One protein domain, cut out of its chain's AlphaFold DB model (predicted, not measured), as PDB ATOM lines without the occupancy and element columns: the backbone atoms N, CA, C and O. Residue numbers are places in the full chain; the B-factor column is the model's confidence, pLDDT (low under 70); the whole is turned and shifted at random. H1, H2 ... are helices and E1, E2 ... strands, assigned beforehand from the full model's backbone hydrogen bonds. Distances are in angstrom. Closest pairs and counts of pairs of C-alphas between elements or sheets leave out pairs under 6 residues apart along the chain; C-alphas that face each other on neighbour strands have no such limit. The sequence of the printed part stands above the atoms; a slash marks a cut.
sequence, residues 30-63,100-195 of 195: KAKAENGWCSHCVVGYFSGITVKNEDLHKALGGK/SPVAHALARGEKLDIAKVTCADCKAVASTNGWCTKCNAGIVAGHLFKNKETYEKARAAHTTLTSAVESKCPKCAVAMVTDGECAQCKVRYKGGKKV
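Overview. This is residues 30 to 63 and 100 to 195 of the 195 residues of an uncharacterized protein of Phycisphaerae bacterium (UniProt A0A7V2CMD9). One long helix, H5, runs through the middle, with a small two-stranded hairpin near each of its ends: E3 and E4 by its beginning, E1 and E2 by its last residues. H3 crosses H5 steeply, H6 folds back beside the last part of H5, and H2 lies beside H6; H1 packs on E1, while H4, which packs on E3, is at the far end of the longest axis from H6. The printed part has 130 residues, with six named helices and four named strands in the order H1, E1, E2, H2, H3, H4, E3, E4, H5, H6. Each sheet has two antiparallel strands, and the class is mixed, helices and strands. The whole is compact, with a radius of gyration of the C-alphas of 15.2 A and spans of 48 by 37 by 24 A.

Arrangement. The closest C-alphas of H1, residues 30 to 34, and E1, residues 43 to 46, are those of Lys 32 and Tyr 45, 5.5 A apart. E1 and E2, residues 49 to 51, form a hairpin, antiparallel at 142 degrees; N 44 and O 51 are within hydrogen-bond range at 2.8 A, and N 46 and O 49 at 2.9 A. The closest C-alphas of E1 and H2, residues 54 to 60, are those of Gly 44 and His 57, 6.0 A apart. H2 is close to but not clearly touching H3, residues 101 to 107; their closest C-alphas, of Leu 60 and Ala 103, are 5.1 A apart. H4, residues 120 to 126, touches no helix; its closest C-alpha to E3, residues 137 to 140, is that of Ala 126, 5.4 A from that of Ile 139. E3 and E4, residues 143 to 145, form a second hairpin, antiparallel at 145 degrees, with N 138 and O 145 within hydrogen-bond range at 2.8 A. The closest C-alphas of E3 and H5, residues 148 to 165, are those of Gly 138 and Tyr 151, 5.4 A apart; those of E2 and H5 are Val 51 and Val 165, 6.1 A apart. H3 and H5 touch at a steep tilt of 66 degrees, opposite ways, closest at the C-alphas of Val 102 and Ala 157, 4.7 A apart. H5 touches H6, residues 170 to 178, with residues 160 to 165 alone; this helical hairpin has a shallow tilt of 9 degrees, opposite ways, and the closest C-alphas, of Ala 164 and Ala 173, are 4.4 A apart. H2 and H6 touch at a shallow tilt of 6 degrees, the same way, closest at the C-alphas of Leu 56 and Val 174, 5.0 A apart. In H1 to H6 every O i to N i+4 pair is within hydrogen-bond range.

Along the chain. H1 begins at C-alpha 30, (27.733, -5.395, 23.472). E1 is 10.3 A long and E2 6.3 A; H2, H3 and H4 measure 9.9, 9.8 and 9.9 A. E3 is 10.1 A long and E4 6.7 A. H5 is 25.8 A long, from C-alpha 148 at (25.802, 23.201, 34.863) to C-alpha 165 at (39.039, 10.540, 16.737). H6 is 12.7 A long and ends at C-alpha 178, (45.228, 12.584, 28.487).

Size, cuts and confidence. The C-alphas of Thr 118 and Lys 186, the two farthest apart, are 48.5 A apart. Residues 64 to 99 are not printed, and C-alphas 63 and 100 are 11.2 A apart across this cut. The link from H3 to H4, residues 108 to 119, is long. Residues 179 to 195 hold no named element; within them, residues 189 to 190 pair with residues 193 to 194, antiparallel. The mean pLDDT of the printed part is 95.3, and no printed residue is under 70.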
ATOM      1  N   LYS A  30      27.153  -5.384  22.124       90.19
ATOM      2  CA  LYS A  30      27.733  -5.395  23.472       90.19
ATOM      3  C   LYS A  30      28.778  -4.288  23.646       90.19
ATOM      4  O   LYS A  30      28.709  -3.523  24.603       90.19
ATOM      5  N   ALA A  31      29.702  -4.152  22.691       92.56
ATOM      6  CA  ALA A  31      30.735  -3.118  22.734       92.56
ATOM      7  C   ALA A  31      30.124  -1.703  22.720       92.56
ATOM      8  O   ALA A  31      30.536  -0.851  23.498       92.56
ATOM      9  N   LYS A  32      29.089  -1.460  21.908       90.94
ATOM     10  CA  LYS A  32      28.341  -0.193  21.907       90.94
ATOM     11  C   LYS A  32      27.657   0.071  23.247       90.94
ATOM     12  O   LYS A  32      27.712   1.191  23.747       90.94
ATOM     13  N   ALA A  33      27.017  -0.943  23.829       88.50
ATOM     14  CA  ALA A  33      26.275  -0.810  25.079       88.50
ATOM     15  C   ALA A  33      27.176  -0.535  26.296       88.50
ATOM     16  O   ALA A  33      26.745   0.162  27.219       88.50
ATOM     17  N   GLU A  34      28.400  -1.070  26.284       89.81
ATOM     18  CA  GLU A  34      29.350  -1.052  27.405       89.81
ATOM     19  C   GLU A  34      30.512  -0.057  27.220       89.81
ATOM     20  O   GLU A  34      31.424  -0.033  28.042       89.81
ATOM     21  N   ASN A  35      30.516   0.761  26.157       91.62
ATOM     22  CA  ASN A  35      31.686   1.565  25.760       91.62
ATOM     23  C   ASN A  35      32.967   0.709  25.586       91.62
ATOM     24  O   ASN A  35      34.079   1.104  25.948       91.62
ATOM     25  N   GLY A  36      32.802  -0.500  25.055       93.44
ATOM     26  CA  GLY A  36      33.847  -1.501  24.888       93.44
ATOM     27  C   GLY A  36      34.536  -1.472  23.523       93.44
ATOM     28  O   GLY A  36      34.177  -0.718  22.615       93.44
ATOM     29  N   TRP A  37      35.531  -2.349  23.387       95.38
ATOM     30  CA  TRP A  37      36.221  -2.643  22.133       95.38
ATOM     31  C   TRP A  37      35.636  -3.903  21.488       95.38
ATOM     32  O   TRP A  37      35.479  -4.929  22.149       95.38
ATOM     33  N   CYS A  38      35.323  -3.846  20.195       95.12
ATOM     34  CA  CYS A  38      34.964  -5.014  19.401       95.12
ATOM     35  C   CYS A  38      36.203  -5.510  18.650       95.12
ATOM     36  O   CYS A  38      36.590  -4.933  17.633       95.12
ATOM     37  N   SER A  39      36.797  -6.612  19.112       93.00
ATOM     38  CA  SER A  39      37.982  -7.202  18.472       93.00
ATOM     39  C   SER A  39      37.712  -7.733  17.064       93.00
ATOM     40  O   SER A  39      38.632  -7.807  16.260       93.00
ATOM     41  N   HIS A  40      36.461  -8.087  16.749       91.50
ATOM     42  CA  HIS A  40      36.092  -8.587  15.424       91.50
ATOM     43  C   HIS A  40      36.093  -7.475  14.366       91.50
ATOM     44  O   HIS A  40      36.666  -7.642  13.294       91.50
ATOM     45  N   CYS A  41      35.490  -6.325  14.678       92.62
ATOM     46  CA  CYS A  41      35.436  -5.170  13.774       92.62
ATOM     47  C   CYS A  41      36.594  -4.182  13.973       92.62
ATOM     48  O   CYS A  41      36.658  -3.184  13.260       92.62
ATOM     49  N   VAL A  42      37.483  -4.444  14.939       94.75
ATOM     50  CA  VAL A  42      38.645  -3.608  15.285       94.75
ATOM     51  C   VAL A  42      38.218  -2.155  15.529       94.75
ATOM     52  O   VAL A  42      38.745  -1.201  14.954       94.75
ATOM     53  N   VAL A  43      37.180  -1.994  16.350       95.44
ATOM     54  CA  VAL A  43      36.572  -0.693  16.629       95.44
ATOM     55  C   VAL A  43      36.087  -0.611  18.069       95.44
ATOM     56  O   VAL A  43      35.491  -1.548  18.599       95.44
ATOM     57  N   GLY A  44      36.336   0.528  18.701       95.62
ATOM     58  CA  GLY A  44      35.872   0.864  20.036       95.62
ATOM     59  C   GLY A  44      34.687   1.809  20.006       95.62
ATOM     60  O   GLY A  44      34.461   2.529  19.032       95.62
ATOM     61  N   TYR A  45      33.956   1.843  21.108       95.06
ATOM     62  CA  TYR A  45      32.891   2.806  21.337       95.06
ATOM     63  C   TYR A  45      33.136   3.498  22.668       95.06
ATOM     64  O   TYR A  45      33.513   2.851  23.638       95.06
ATOM     65  N   PHE A  46      32.951   4.812  22.724       94.81
ATOM     66  CA  PHE A  46      33.030   5.550  23.978       94.81
ATOM     67  C   PHE A  46      32.101   6.755  23.936       94.81
ATOM     68  O   PHE A  46      32.263   7.628  23.088       94.81
ATOM     69  N   SER A  47      31.131   6.810  24.851       90.88
ATOM     70  CA  SER A  47      30.155   7.906  24.941       90.88
ATOM     71  C   SER A  47      29.495   8.195  23.584       90.88
ATOM     72  O   SER A  47      29.519   9.317  23.090       90.88
ATOM     73  N   GLY A  48      28.979   7.156  22.921       88.88
ATOM     74  CA  GLY A  48      28.314   7.277  21.615       88.88
ATOM     75  C   GLY A  48      29.233   7.566  20.417       88.88
ATOM     76  O   GLY A  48      28.757   7.555  19.284       88.88
ATOM     77  N   ILE A  49      30.536   7.774  20.629       93.38
ATOM     78  CA  ILE A  49      31.518   8.011  19.566       93.38
ATOM     79  C   ILE A  49      32.192   6.695  19.169       93.38
ATOM     80  O   ILE A  49      32.559   5.881  20.017       93.38
ATOM     81  N   THR A  50      32.381   6.505  17.862       95.56
ATOM     82  CA  THR A  50      33.147   5.384  17.302       95.56
ATOM     83  C   THR A  50      34.641   5.716  17.306       95.56
ATOM     84  O   THR A  50      35.059   6.735  16.759       95.56
ATOM     85  N   VAL A  51      35.459   4.840  17.885       97.06
ATOM     86  CA  VAL A  51      36.901   5.013  18.081       97.06
ATOM     87  C   VAL A  51      37.650   3.927  17.307       97.06
ATOM     88  O   VAL A  51      37.688   2.774  17.718       97.06
ATOM     89  N   LYS A  52      38.269   4.281  16.177       95.94
ATOM     90  CA  LYS A  52      39.010   3.321  15.325       95.94
ATOM     91  C   LYS A  52      40.429   3.014  15.815       95.94
ATOM     92  O   LYS A  52      41.074   2.100  15.319       95.94
ATOM     93  N   ASN A  53      40.936   3.807  16.754       96.25
ATOM     94  CA  ASN A  53      42.276   3.677  17.309       96.25
ATOM     95  C   ASN A  53      42.202   2.978  18.673       96.25
ATOM     96  O   ASN A  53      41.657   3.538  19.625       96.25
ATOM     97  N   GLU A  54      42.768   1.777  18.769       96.62
ATOM     98  CA  GLU A  54      42.738   0.972  19.994       96.62
ATOM     99  C   GLU A  54      43.452   1.652  21.171       96.62
ATOM    100  O   GLU A  54      42.949   1.620  22.291       96.62
ATOM    101  N   ASP A  55      44.575   2.333  20.933       96.94
ATOM    102  CA  ASP A  55      45.309   3.035  21.992       96.94
ATOM    103  C   ASP A  55      44.507   4.218  22.542       96.94
ATOM    104  O   ASP A  55      44.503   4.468  23.748       96.94
ATOM    105  N   LEU A  56      43.779   4.922  21.669       98.00
ATOM    106  CA  LEU A  56      42.849   5.968  22.093       98.00
ATOM    107  C   LEU A  56      41.714   5.377  22.936       98.00
ATOM    108  O   LEU A  56      41.398   5.922  23.989       98.00
ATOM    109  N   HIS A  57      41.125   4.255  22.512       97.94
ATOM    110  CA  HIS A  57      40.070   3.589  23.284       97.94
ATOM    111  C   HIS A  57      40.575   3.136  24.660       97.94
ATOM    112  O   HIS A  57      39.947   3.438  25.673       97.94
ATOM    113  N   LYS A  58      41.764   2.526  24.724       97.06
ATOM    114  CA  LYS A  58      42.424   2.142  25.983       97.06
ATOM    115  C   LYS A  58      42.660   3.334  26.907       97.06
ATOM    116  O   LYS A  58      42.438   3.209  28.107       97.06
ATOM    117  N   ALA A  59      43.077   4.480  26.369       97.12
ATOM    118  CA  ALA A  59      43.289   5.699  27.153       97.12
ATOM    119  C   ALA A  59      41.987   6.275  27.742       97.12
ATOM    120  O   ALA A  59      42.022   6.945  28.776       97.12
ATOM    121  N   LEU A  60      40.843   6.010  27.102       97.50
ATOM    122  CA  LEU A  60      39.517   6.407  27.585       97.50
ATOM    123  C   LEU A  60      38.932   5.407  28.596       97.50
ATOM    124  O   LEU A  60      38.050   5.761  29.376       97.50
ATOM    125  N   GLY A  61      39.413   4.163  28.588       94.69
ATOM    126  CA  GLY A  61      38.921   3.089  29.442       94.69
ATOM    127  C   GLY A  61      39.119   3.365  30.934       94.69
ATOM    128  O   GLY A  61      40.234   3.607  31.401       94.69
ATOM    129  N   GLY A  62      38.029   3.276  31.694       94.50
ATOM    130  CA  GLY A  62      38.072   3.270  33.153       94.50
ATOM    131  C   GLY A  62      38.522   1.911  33.686       94.50
ATOM    132  O   GLY A  62      38.176   0.868  33.129       94.50
ATOM    133  N   LYS A  63      39.281   1.905  34.783       95.19
ATOM    134  CA  LYS A  63      39.682   0.678  35.485       95.19
ATOM    135  C   LYS A  63      38.906   0.548  36.794       95.19
ATOM    136  O   LYS A  63      38.890   1.517  37.552       95.19
ATOM    137  N   SER A 100      42.410   9.569  31.729       97.62
ATOM    138  CA  SER A 100      41.987  10.630  30.824       97.62
ATOM    139  C   SER A 100      41.018  11.594  31.533       97.62
ATOM    140  O   SER A 100      39.922  11.165  31.911       97.62
ATOM    141  N   PRO A 101      41.342  12.899  31.667       96.69
ATOM    142  CA  PRO A 101      40.388  13.894  32.166       96.69
ATOM    143  C   PRO A 101      39.147  14.016  31.273       96.69
ATOM    144  O   PRO A 101      38.052  14.282  31.766       96.69
ATOM    145  N   VAL A 102      39.288  13.766  29.965       97.25
ATOM    146  CA  VAL A 102      38.167  13.709  29.016       97.25
ATOM    147  C   VAL A 102      37.220  12.555  29.352       97.25
ATOM    148  O   VAL A 102      36.013  12.766  29.467       97.25
ATOM    149  N   ALA A 103      37.756  11.349  29.551       97.31
ATOM    150  CA  ALA A 103      36.949  10.187  29.910       97.31
ATOM    151  C   ALA A 103      36.264  10.369  31.268       97.31
ATOM    152  O   ALA A 103      35.072  10.101  31.388       97.31
ATOM    153  N   HIS A 104      36.989  10.900  32.259       97.50
ATOM    154  CA  HIS A 104      36.431  11.221  33.573       97.50
ATOM    155  C   HIS A 104      35.253  12.194  33.477       97.50
ATOM    156  O   HIS A 104      34.191  11.925  34.036       97.50
ATOM    157  N   ALA A 105      35.408  13.297  32.741       97.00
ATOM    158  CA  ALA A 105      34.354  14.296  32.589       97.00
ATOM    159  C   ALA A 105      33.073  13.707  31.974       97.00
ATOM    160  O   ALA A 105      31.975  14.046  32.414       97.00
ATOM    161  N   LEU A 106      33.209  12.803  30.999       96.44
ATOM    162  CA  LEU A 106      32.080  12.133  30.349       96.44
ATOM    163  C   LEU A 106      31.446  11.050  31.239       96.44
ATOM    164  O   LEU A 106      30.223  10.970  31.330       96.44
ATOM    165  N   ALA A 107      32.256  10.275  31.963       95.38
ATOM    166  CA  ALA A 107      31.802   9.184  32.829       95.38
ATOM    167  C   ALA A 107      31.015   9.642  34.069       95.38
ATOM    168  O   ALA A 107      30.383   8.838  34.752       95.38
ATOM    169  N   ARG A 108      31.043  10.936  34.390       95.00
ATOM    170  CA  ARG A 108      30.292  11.507  35.515       95.00
ATOM    171  C   ARG A 108      28.795  11.660  35.260       95.00
ATOM    172  O   ARG A 108      28.059  11.928  36.207       95.00
ATOM    173  N   GLY A 109      28.360  11.564  34.008       94.19
ATOM    174  CA  GLY A 109      26.947  11.652  33.669       94.19
ATOM    175  C   GLY A 109      26.209  10.350  33.975       94.19
ATOM    176  O   GLY A 109      26.770   9.260  33.897       94.19
ATOM    177  N   GLU A 110      24.926  10.460  34.302       92.69
ATOM    178  CA  GLU A 110      24.040   9.306  34.462       92.69
ATOM    179  C   GLU A 110      23.548   8.858  33.081       92.69
ATOM    180  O   GLU A 110      23.144   9.693  32.274       92.69
ATOM    181  N   LYS A 111      23.557   7.553  32.782       91.19
ATOM    182  CA  LYS A 111      23.051   7.049  31.496       91.19
ATOM    183  C   LYS A 111      21.584   7.456  31.310       91.19
ATOM    184  O   LYS A 111      20.740   7.146  32.151       91.19
ATOM    185  N   LEU A 112      21.283   8.130  30.202       92.19
ATOM    186  CA  LEU A 112      19.942   8.601  29.884       92.19
ATOM    187  C   LEU A 112      19.221   7.594  28.990       92.19
ATOM    188  O   LEU A 112      19.651   7.303  27.875       92.19
ATOM    189  N   ASP A 113      18.074   7.117  29.457       91.88
ATOM    190  CA  ASP A 113      17.117   6.398  28.624       91.88
ATOM    191  C   ASP A 113      16.136   7.406  28.014       91.88
ATOM    192  O   ASP A 113      15.204   7.867  28.678       91.88
ATOM    193  N   ILE A 114      16.367   7.784  26.752       88.50
ATOM    194  CA  ILE A 114      15.582   8.824  26.073       88.50
ATOM    195  C   ILE A 114      14.091   8.471  25.975       88.50
ATOM    196  O   ILE A 114      13.250   9.371  25.986       88.50
ATOM    197  N   ALA A 115      13.749   7.176  25.942       91.25
ATOM    198  CA  ALA A 115      12.364   6.716  25.887       91.25
ATOM    199  C   ALA A 115      11.605   7.025  27.187       91.25
ATOM    200  O   ALA A 115      10.395   7.238  27.156       91.25
ATOM    201  N   LYS A 116      12.318   7.111  28.318       93.12
ATOM    202  CA  LYS A 116      11.759   7.445  29.639       93.12
ATOM    203  C   LYS A 116      11.737   8.942  29.935       93.12
ATOM    204  O   LYS A 116      11.144   9.360  30.927       93.12
ATOM    205  N   VAL A 117      12.369   9.769  29.103       93.56
ATOM    206  CA  VAL A 117      12.336  11.226  29.275       93.56
ATOM    207  C   VAL A 117      10.932  11.728  28.950       93.56
ATOM    208  O   VAL A 117      10.386  11.417  27.896       93.56
ATOM    209  N   THR A 118      10.337  12.531  29.828       95.06
ATOM    210  CA  THR A 118       9.002  13.120  29.612       95.06
ATOM    211  C   THR A 118       9.073  14.581  29.173       95.06
ATOM    212  O   THR A 118       8.243  15.027  28.386       95.06
ATOM    213  N   CYS A 119      10.094  15.324  29.613       95.56
ATOM    214  CA  CYS A 119      10.272  16.731  29.263       95.56
ATOM    215  C   CYS A 119      10.636  16.900  27.778       95.56
ATOM    216  O   CYS A 119      11.674  16.411  27.325       95.56
ATOM    217  N   ALA A 120       9.793  17.621  27.031       95.50
ATOM    218  CA  ALA A 120       9.988  17.886  25.605       95.50
ATOM    219  C   ALA A 120      11.304  18.631  25.323       95.50
ATOM    220  O   ALA A 120      12.030  18.256  24.405       95.50
ATOM    221  N   ASP A 121      11.661  19.613  26.155       95.12
ATOM    222  CA  ASP A 121      12.912  20.364  26.017       95.12
ATOM    223  C   ASP A 121      14.124  19.448  26.216       95.12
ATOM    224  O   ASP A 121      15.057  19.500  25.422       95.12
ATOM    225  N   CYS A 122      14.090  18.549  27.211       95.12
ATOM    226  CA  CYS A 122      15.138  17.538  27.395       95.12
ATOM    227  C   CYS A 122      15.276  16.638  26.162       95.12
ATOM    228  O   CYS A 122      16.396  16.370  25.736       95.12
ATOM    229  N   LYS A 123      14.162  16.197  25.557       94.56
ATOM    230  CA  LYS A 123      14.204  15.411  24.311       94.56
ATOM    231  C   LYS A 123      14.821  16.197  23.158       94.56
ATOM    232  O   LYS A 123      15.650  15.649  22.437       94.56
ATOM    233  N   ALA A 124      14.451  17.468  23.008       93.81
ATOM    234  CA  ALA A 124      14.980  18.331  21.958       93.81
ATOM    235  C   ALA A 124      16.499  18.521  22.107       93.81
ATOM    236  O   ALA A 124      17.245  18.296  21.153       93.81
ATOM    237  N   VAL A 125      16.972  18.841  23.319       95.12
ATOM    238  CA  VAL A 125      18.402  19.091  23.564       95.12
ATOM    239  C   VAL A 125      19.258  17.824  23.614       95.12
ATOM    240  O   VAL A 125      20.481  17.919  23.489       95.12
ATOM    241  N   ALA A 126      18.657  16.639  23.773       92.12
ATOM    242  CA  ALA A 126      19.387  15.372  23.833       92.12
ATOM    243  C   ALA A 126      20.190  15.092  22.554       92.12
ATOM    244  O   ALA A 126      21.296  14.562  22.627       92.12
ATOM    245  N   SER A 127      19.650  15.478  21.395       87.62
ATOM    246  CA  SER A 127      20.294  15.281  20.090       87.62
ATOM    247  C   SER A 127      21.447  16.255  19.816       87.62
ATOM    248  O   SER A 127      22.331  15.958  19.018       87.62
ATOM    249  N   THR A 128      21.469  17.403  20.497       92.50
ATOM    250  CA  THR A 128      22.424  18.496  20.249       92.50
ATOM    251  C   THR A 128      23.442  18.672  21.372       92.50
ATOM    252  O   THR A 128      24.123  19.695  21.426       92.50
ATOM    253  N   ASN A 129      23.528  17.721  22.306       94.50
ATOM    254  CA  ASN A 129      24.334  17.838  23.524       94.50
ATOM    255  C   ASN A 129      24.048  19.135  24.326       94.50
ATOM    256  O   ASN A 129      24.963  19.829  24.783       94.50
ATOM    257  N   GLY A 130      22.772  19.524  24.420       96.06
ATOM    258  CA  GLY A 130      22.353  20.822  24.952       96.06
ATOM    259  C   GLY A 130      21.995  20.835  26.443       96.06
ATOM    260  O   GLY A 130      22.034  19.821  27.142       96.06
ATOM    261  N   TRP A 131      21.623  22.024  26.923       97.56
ATOM    262  CA  TRP A 131      21.158  22.271  28.288       97.56
ATOM    263  C   TRP A 131      19.659  22.561  28.303       97.56
ATOM    264  O   TRP A 131      19.196  23.471  27.619       97.56
ATOM    265  N   CYS A 132      18.911  21.830  29.121       96.81
ATOM    266  CA  CYS A 132      17.512  22.106  29.401       96.81
ATOM    267  C   CYS A 132      17.408  23.067  30.590       96.81
ATOM    268  O   CYS A 132      17.724  22.710  31.727       96.81
ATOM    269  N   THR A 133      16.928  24.284  30.337       96.06
ATOM    270  CA  THR A 133      16.716  25.304  31.375       96.06
ATOM    271  C   THR A 133      15.585  24.934  32.332       96.06
ATOM    272  O   THR A 133      15.699  25.192  33.523       96.06
ATOM    273  N   LYS A 134      14.530  24.264  31.850       95.50
ATOM    274  CA  LYS A 134      13.388  23.852  32.685       95.50
ATOM    275  C   LYS A 134      13.765  22.816  33.741       95.50
ATOM    276  O   LYS A 134      13.317  22.901  34.877       95.50
ATOM    277  N   CYS A 135      14.580  21.833  33.366       95.00
ATOM    278  CA  CYS A 135      14.990  20.750  34.262       95.00
ATOM    279  C   CYS A 135      16.350  20.998  34.926       95.00
ATOM    280  O   CYS A 135      16.808  20.134  35.669       95.00
ATOM    281  N   ASN A 136      17.002  22.135  34.642       96.31
ATOM    282  CA  ASN A 136      18.368  22.444  35.074       96.31
ATOM    283  C   ASN A 136      19.331  21.267  34.857       96.31
ATOM    284  O   ASN A 136      20.102  20.898  35.742       96.31
ATOM    285  N   ALA A 137      19.258  20.664  33.670       96.25
ATOM    286  CA  ALA A 137      20.033  19.480  33.342       96.25
ATOM    287  C   ALA A 137      20.593  19.562  31.925       96.25
ATOM    288  O   ALA A 137      19.931  20.017  30.992       96.25
ATOM    289  N   GLY A 138      21.822  19.096  31.771       97.25
ATOM    290  CA  GLY A 138      22.517  18.994  30.502       97.25
ATOM    291  C   GLY A 138      22.546  17.563  30.012       97.25
ATOM    292  O   GLY A 138      22.612  16.637  30.816       97.25
ATOM    293  N   ILE A 139      22.516  17.376  28.700       96.94
ATOM    294  CA  ILE A 139      22.668  16.059  28.089       96.94
ATOM    295  C   ILE A 139      23.898  16.112  27.199       96.94
ATOM    296  O   ILE A 139      24.036  17.039  26.412       96.94
ATOM    297  N   VAL A 140      24.805  15.148  27.336       96.94
ATOM    298  CA  VAL A 140      25.982  15.005  26.468       96.94
ATOM    299  C   VAL A 140      26.161  13.528  26.164       96.94
ATOM    300  O   VAL A 140      26.262  12.726  27.089       96.94
ATOM    301  N   ALA A 141      26.184  13.158  24.882       92.75
ATOM    302  CA  ALA A 141      26.430  11.787  24.436       92.75
ATOM    303  C   ALA A 141      25.543  10.737  25.144       92.75
ATOM    304  O   ALA A 141      26.013   9.696  25.607       92.75
ATOM    305  N   GLY A 142      24.249  11.037  25.291       91.62
ATOM    306  CA  GLY A 142      23.298  10.138  25.953       91.62
ATOM    307  C   GLY A 142      23.474  10.022  27.473       91.62
ATOM    308  O   GLY A 142      22.937   9.092  28.069       91.62
ATOM    309  N   HIS A 143      24.200  10.944  28.108       94.62
ATOM    310  CA  HIS A 143      24.337  11.020  29.559       94.62
ATOM    311  C   HIS A 143      23.763  12.331  30.098       94.62
ATOM    312  O   HIS A 143      23.936  13.389  29.494       94.62
ATOM    313  N   LEU A 144      23.082  12.252  31.237       95.94
ATOM    314  CA  LEU A 144      22.457  13.362  31.942       95.94
ATOM    315  C   LEU A 144      23.404  13.932  33.004       95.94
ATOM    316  O   LEU A 144      23.967  13.203  33.820       95.94
ATOM    317  N   PHE A 145      23.506  15.255  33.043       96.81
ATOM    318  CA  PHE A 145      24.294  16.022  33.998       96.81
ATOM    319  C   PHE A 145      23.375  16.996  34.734       96.81
ATOM    320  O   PHE A 145      22.849  17.933  34.140       96.81
ATOM    321  N   LYS A 146      23.194  16.796  36.041       94.38
ATOM    322  CA  LYS A 146      22.307  17.615  36.893       94.38
ATOM    323  C   LYS A 146      22.933  18.938  37.354       94.38
ATOM    324  O   LYS A 146      22.331  19.682  38.117       94.38
ATOM    325  N   ASN A 147      24.168  19.215  36.946       94.19
ATOM    326  CA  ASN A 147      24.908  20.407  37.332       94.19
ATOM    327  C   ASN A 147      25.483  21.081  36.078       94.19
ATOM    328  O   ASN A 147      25.987  20.415  35.173       94.19
ATOM    329  N   LYS A 148      25.391  22.414  36.028       96.06
ATOM    330  CA  LYS A 148      25.802  23.201  34.863       96.06
ATOM    331  C   LYS A 148      27.306  23.142  34.611       96.06
ATOM    332  O   LYS A 148      27.725  22.984  33.472       96.06
ATOM    333  N   GLU A 149      28.112  23.224  35.661       96.00
ATOM    334  CA  GLU A 149      29.571  23.153  35.570       96.00
ATOM    335  C   GLU A 149      30.032  21.792  35.032       96.00
ATOM    336  O   GLU A 149      30.900  21.714  34.162       96.00
ATOM    337  N   THR A 150      29.426  20.705  35.514       95.62
ATOM    338  CA  THR A 150      29.785  19.344  35.095       95.62
ATOM    339  C   THR A 150      29.346  19.067  33.664       95.62
ATOM    340  O   THR A 150      30.102  18.461  32.907       95.62
ATOM    341  N   TYR A 151      28.182  19.588  33.271       97.69
ATOM    342  CA  TYR A 151      27.717  19.595  31.890       97.69
ATOM    343  C   TYR A 151      28.695  20.309  30.950       97.69
ATOM    344  O   TYR A 151      29.080  19.731  29.936       97.69
ATOM    345  N   GLU A 152      29.122  21.537  31.262       97.56
ATOM    346  CA  GLU A 152      30.022  22.281  30.369       97.56
ATOM    347  C   GLU A 152      31.386  21.582  30.245       97.56
ATOM    348  O   GLU A 152      31.935  21.486  29.145       97.56
ATOM    349  N   LYS A 153      31.900  21.004  31.343       96.31
ATOM    350  CA  LYS A 153      33.108  20.161  31.321       96.31
ATOM    351  C   LYS A 153      32.926  18.929  30.428       96.31
ATOM    352  O   LYS A 153      33.790  18.651  29.600       96.31
ATOM    353  N   ALA A 154      31.802  18.221  30.544       97.25
ATOM    354  CA  ALA A 154      31.496  17.058  29.711       97.25
ATOM    355  C   ALA A 154      31.328  17.426  28.229       97.25
ATOM    356  O   ALA A 154      31.829  16.729  27.352       97.25
ATOM    357  N   ARG A 155      30.684  18.556  27.928       97.31
ATOM    358  CA  ARG A 155      30.520  19.072  26.562       97.31
ATOM    359  C   ARG A 155      31.864  19.437  25.926       97.31
ATOM    360  O   ARG A 155      32.114  19.095  24.766       97.31
ATOM    361  N   ALA A 156      32.747  20.096  26.677       97.44
ATOM    362  CA  ALA A 156      34.110  20.369  26.231       97.44
ATOM    363  C   ALA A 156      34.885  19.062  25.992       97.44
ATOM    364  O   ALA A 156      35.490  18.893  24.936       97.44
ATOM    365  N   ALA A 157      34.788  18.100  26.913       97.69
ATOM    366  CA  ALA A 157      35.404  16.782  26.779       97.69
ATOM    367  C   ALA A 157      34.901  16.017  25.539       97.69
ATOM    368  O   ALA A 157      35.708  15.472  24.788       97.69
ATOM    369  N   HIS A 158      33.595  16.041  25.263       97.19
ATOM    370  CA  HIS A 158      33.013  15.454  24.052       97.19
ATOM    371  C   HIS A 158      33.577  16.090  22.774       97.19
ATOM    372  O   HIS A 158      33.884  15.394  21.806       97.19
ATOM    373  N   THR A 159      33.750  17.414  22.773       96.94
ATOM    374  CA  THR A 159      34.351  18.150  21.647       96.94
ATOM    375  C   THR A 159      35.808  17.731  21.430       96.94
ATOM    376  O   THR A 159      36.211  17.444  20.299       96.94
ATOM    377  N   THR A 160      36.583  17.617  22.511       98.00
ATOM    378  CA  THR A 160      37.963  17.117  22.466       98.00
ATOM    379  C   THR A 160      38.028  15.690  21.936       98.00
ATOM    380  O   THR A 160      38.849  15.410  21.068       98.00
ATOM    381  N   LEU A 161      37.153  14.796  22.405       97.75
ATOM    382  CA  LEU A 161      37.115  13.412  21.938       97.75
ATOM    383  C   LEU A 161      36.758  13.325  20.449       97.75
ATOM    384  O   LEU A 161      37.420  12.600  19.712       97.75
ATOM    385  N   THR A 162      35.775  14.106  19.997       96.88
ATOM    386  CA  THR A 162      35.404  14.184  18.572       96.88
ATOM    387  C   THR A 162      36.601  14.636  17.725       96.88
ATOM    388  O   THR A 162      36.930  14.007  16.727       96.88
ATOM    389  N   SER A 163      37.342  15.645  18.188       97.06
ATOM    390  CA  SER A 163      38.561  16.105  17.506       97.06
ATOM    391  C   SER A 163      39.685  15.056  17.543       97.06
ATOM    392  O   SER A 163      40.451  14.913  16.591       97.06
ATOM    393  N   ALA A 164      39.806  14.306  18.644       97.75
ATOM    394  CA  ALA A 164      40.826  13.276  18.806       97.75
ATOM    395  C   ALA A 164      40.592  12.089  17.860       97.75
ATOM    396  O   ALA A 164      41.552  11.604  17.262       97.75
ATOM    397  N   VAL A 165      39.343  11.643  17.671       97.38
ATOM    398  CA  VAL A 165      39.039  10.540  16.737       97.38
ATOM    399  C   VAL A 165      39.267  10.917  15.270       97.38
ATOM    400  O   VAL A 165      39.504  10.034  14.448       97.38
ATOM    401  N   GLU A 166      39.252  12.210  14.945       96.88
ATOM    402  CA  GLU A 166      39.573  12.745  13.615       96.88
ATOM    403  C   GLU A 166      41.078  12.994  13.407       96.88
ATOM    404  O   GLU A 166      41.529  13.269  12.290       96.88
ATOM    405  N   SER A 167      41.890  12.890  14.463       96.56
ATOM    406  CA  SER A 167      43.330  13.121  14.379       96.56
ATOM    407  C   SER A 167      44.010  12.094  13.472       96.56
ATOM    408  O   SER A 167      43.939  10.884  13.686       96.56
ATOM    409  N   LYS A 168      44.796  12.591  12.510       95.88
ATOM    410  CA  LYS A 168      45.628  11.758  11.626       95.88
ATOM    411  C   LYS A 168      46.769  11.047  12.356       95.88
ATOM    412  O   LYS A 168      47.288  10.059  11.851       95.88
ATOM    413  N   CYS A 169      47.198  11.560  13.513       97.44
ATOM    414  CA  CYS A 169      48.243  10.939  14.321       97.44
ATOM    415  C   CYS A 169      47.604  10.239  15.534       97.44
ATOM    416  O   CYS A 169      47.147  10.933  16.452       97.44
ATOM    417  N   PRO A 170      47.632   8.891  15.592       96.50
ATOM    418  CA  PRO A 170      47.115   8.111  16.716       96.50
ATOM    419  C   PRO A 170      47.646   8.562  18.081       96.50
ATOM    420  O   PRO A 170      46.890   8.668  19.044       96.50
ATOM    421  N   LYS A 171      48.937   8.905  18.154       97.81
ATOM    422  CA  LYS A 171      49.590   9.360  19.392       97.81
ATOM    423  C   LYS A 171      49.183  10.778  19.796       97.81
ATOM    424  O   LYS A 171      49.092  11.056  20.988       97.81
ATOM    425  N   CYS A 172      48.889  11.664  18.837       98.19
ATOM    426  CA  CYS A 172      48.272  12.959  19.147       98.19
ATOM    427  C   CYS A 172      46.870  12.768  19.716       98.19
ATOM    428  O   CYS A 172      46.522  13.452  20.667       98.19
ATOM    429  N   ALA A 173      46.090  11.827  19.177       97.94
ATOM    430  CA  ALA A 173      44.744  11.561  19.669       97.94
ATOM    431  C   ALA A 173      44.752  11.144  21.149       97.94
ATOM    432  O   ALA A 173      43.989  11.683  21.947       97.94
ATOM    433  N   VAL A 174      45.667  10.241  21.525       98.12
ATOM    434  CA  VAL A 174      45.880   9.853  22.929       98.12
ATOM    435  C   VAL A 174      46.298  11.066  23.765       98.12
ATOM    436  O   VAL A 174      45.665  11.347  24.777       98.12
ATOM    437  N   ALA A 175      47.304  11.826  23.320       98.06
ATOM    438  CA  ALA A 175      47.789  13.001  24.047       98.06
ATOM    439  C   ALA A 175      46.703  14.074  24.260       98.06
ATOM    440  O   ALA A 175      46.668  14.701  25.315       98.06
ATOM    441  N   MET A 176      45.790  14.258  23.299       98.25
ATOM    442  CA  MET A 176      44.662  15.193  23.407       98.25
ATOM    443  C   MET A 176      43.697  14.836  24.539       98.25
ATOM    444  O   MET A 176      43.164  15.742  25.175       98.25
ATOM    445  N   VAL A 177      43.446  13.543  24.780       98.00
ATOM    446  CA  VAL A 177      42.488  13.101  25.807       98.00
ATOM    447  C   VAL A 177      43.133  12.882  27.173       98.00
ATOM    448  O   VAL A 177      42.409  12.805  28.165       98.00
ATOM    449  N   THR A 178      44.461  12.775  27.243       97.31
ATOM    450  CA  THR A 178      45.228  12.584  28.487       97.31
ATOM    451  C   THR A 178      45.953  13.841  28.969       97.31
ATOM    452  O   THR A 178      46.648  13.771  29.976       97.31
ATOM    453  N   ASP A 179      45.809  14.975  28.270       96.62
ATOM    454  CA  ASP A 179      46.585  16.204  28.509       96.62
ATOM    455  C   ASP A 179      48.110  15.950  28.518       96.62
ATOM    456  O   ASP A 179      48.870  16.458  29.348       96.62
ATOM    457  N   GLY A 180      48.555  15.103  27.587       96.44
ATOM    458  CA  GLY A 180      49.934  14.642  27.470       96.44
ATOM    459  C   GLY A 180      50.721  15.293  26.331       96.44
ATOM    460  O   GLY A 180      50.285  16.238  25.672       96.44
ATOM    461  N   GLU A 181      51.900  14.738  26.059       97.81
ATOM    462  CA  GLU A 181      52.713  15.074  24.888       97.81
ATOM    463  C   GLU A 181      52.688  13.928  23.873       97.81
ATOM    464  O   GLU A 181      52.861  12.756  24.211       97.81
ATOM    465  N   CYS A 182      52.498  14.260  22.597       97.81
ATOM    466  CA  CYS A 182      52.632  13.283  21.529       97.81
ATOM    467  C   CYS A 182      54.106  12.917  21.330       97.81
ATOM    468  O   CYS A 182      54.877  13.698  20.777       97.81
ATOM    469  N   ALA A 183      54.482  11.682  21.663       94.75
ATOM    470  CA  ALA A 183      55.861  11.211  21.530       94.75
ATOM    471  C   ALA A 183      56.434  11.285  20.097       94.75
ATOM    472  O   ALA A 183      57.655  11.319  19.944       94.75
ATOM    473  N   GLN A 184      55.578  11.299  19.067       96.50
ATOM    474  CA  GLN A 184      55.978  11.371  17.656       96.50
ATOM    475  C   GLN A 184      56.050  12.810  17.134       96.50
ATOM    476  O   GLN A 184      57.025  13.170  16.489       96.50
ATOM    477  N   CYS A 185      55.032  13.628  17.405       97.31
ATOM    478  CA  CYS A 185      54.967  15.003  16.900       97.31
ATOM    479  C   CYS A 185      55.608  16.029  17.843       97.31
ATOM    480  O   CYS A 185      55.753  17.177  17.444       97.31
ATOM    481  N   LYS A 186      55.947  15.635  19.080       97.62
ATOM    482  CA  LYS A 186      56.483  16.508  20.141       97.62
ATOM    483  C   LYS A 186      55.587  17.711  20.456       97.62
ATOM    484  O   LYS A 186      56.056  18.781  20.814       97.62
ATOM    485  N   VAL A 187      54.275  17.526  20.297       97.44
ATOM    486  CA  VAL A 187      53.256  18.537  20.605       97.44
ATOM    487  C   VAL A 187      52.605  18.185  21.932       97.44
ATOM    488  O   VAL A 187      52.135  17.054  22.097       97.44
ATOM    489  N   ARG A 188      52.546  19.153  22.844       97.56
ATOM    490  CA  ARG A 188      51.862  19.030  24.128       97.56
ATOM    491  C   ARG A 188      50.418  19.496  24.014       97.56
ATOM    492  O   ARG A 188      50.120  20.422  23.261       97.56
ATOM    493  N   TYR A 189      49.525  18.839  24.743       97.38
ATOM    494  CA  TYR A 189      48.106  19.165  24.773       97.38
ATOM    495  C   TYR A 189      47.633  19.434  26.201       97.38
ATOM    496  O   TYR A 189      48.115  18.822  27.150       97.38
ATOM    497  N   LYS A 190      46.673  20.351  26.344       95.56
ATOM    498  CA  LYS A 190      45.930  20.600  27.582       95.56
ATOM    499  C   LYS A 190      44.493  20.994  27.252       95.56
ATOM    500  O   LYS A 190      44.267  21.895  26.443       95.56
ATOM    501  N   GLY A 191      43.517  20.312  27.846       91.38
ATOM    502  CA  GLY A 191      42.101  20.494  27.528       91.38
ATOM    503  C   GLY A 191      41.799  20.264  26.045       91.38
ATOM    504  O   GLY A 191      40.990  20.987  25.465       91.38
ATOM    505  N   GLY A 192      42.505  19.327  25.403       89.69
ATOM    506  CA  GLY A 192      42.381  19.046  23.968       89.69
ATOM    507  C   GLY A 192      43.037  20.056  23.019       89.69
ATOM    508  O   GLY A 192      42.976  19.866  21.806       89.69
ATOM    509  N   LYS A 193      43.677  21.115  23.530       93.88
ATOM    510  CA  LYS A 193      44.333  22.159  22.722       93.88
ATOM    511  C   LYS A 193      45.848  22.061  22.820       93.88
ATOM    512  O   LYS A 193      46.362  21.671  23.861       93.88
ATOM    513  N   LYS A 194      46.549  22.434  21.749       95.75
ATOM    514  CA  LYS A 194      48.017  22.526  21.744       95.75
ATOM    515  C   LYS A 194      48.481  23.624  22.703       95.75
ATOM    516  O   LYS A 194      47.837  24.673  22.752       95.75
ATOM    517  N   VAL A 195      49.580  23.379  23.414       94.56
ATOM    518  CA  VAL A 195      50.232  24.326  24.337       94.56
ATOM    519  C   VAL A 195      51.741  24.330  24.166       94.56
ATOM    520  O   VAL A 195      52.276  23.299  23.696       94.56
TER     521      VAL A 195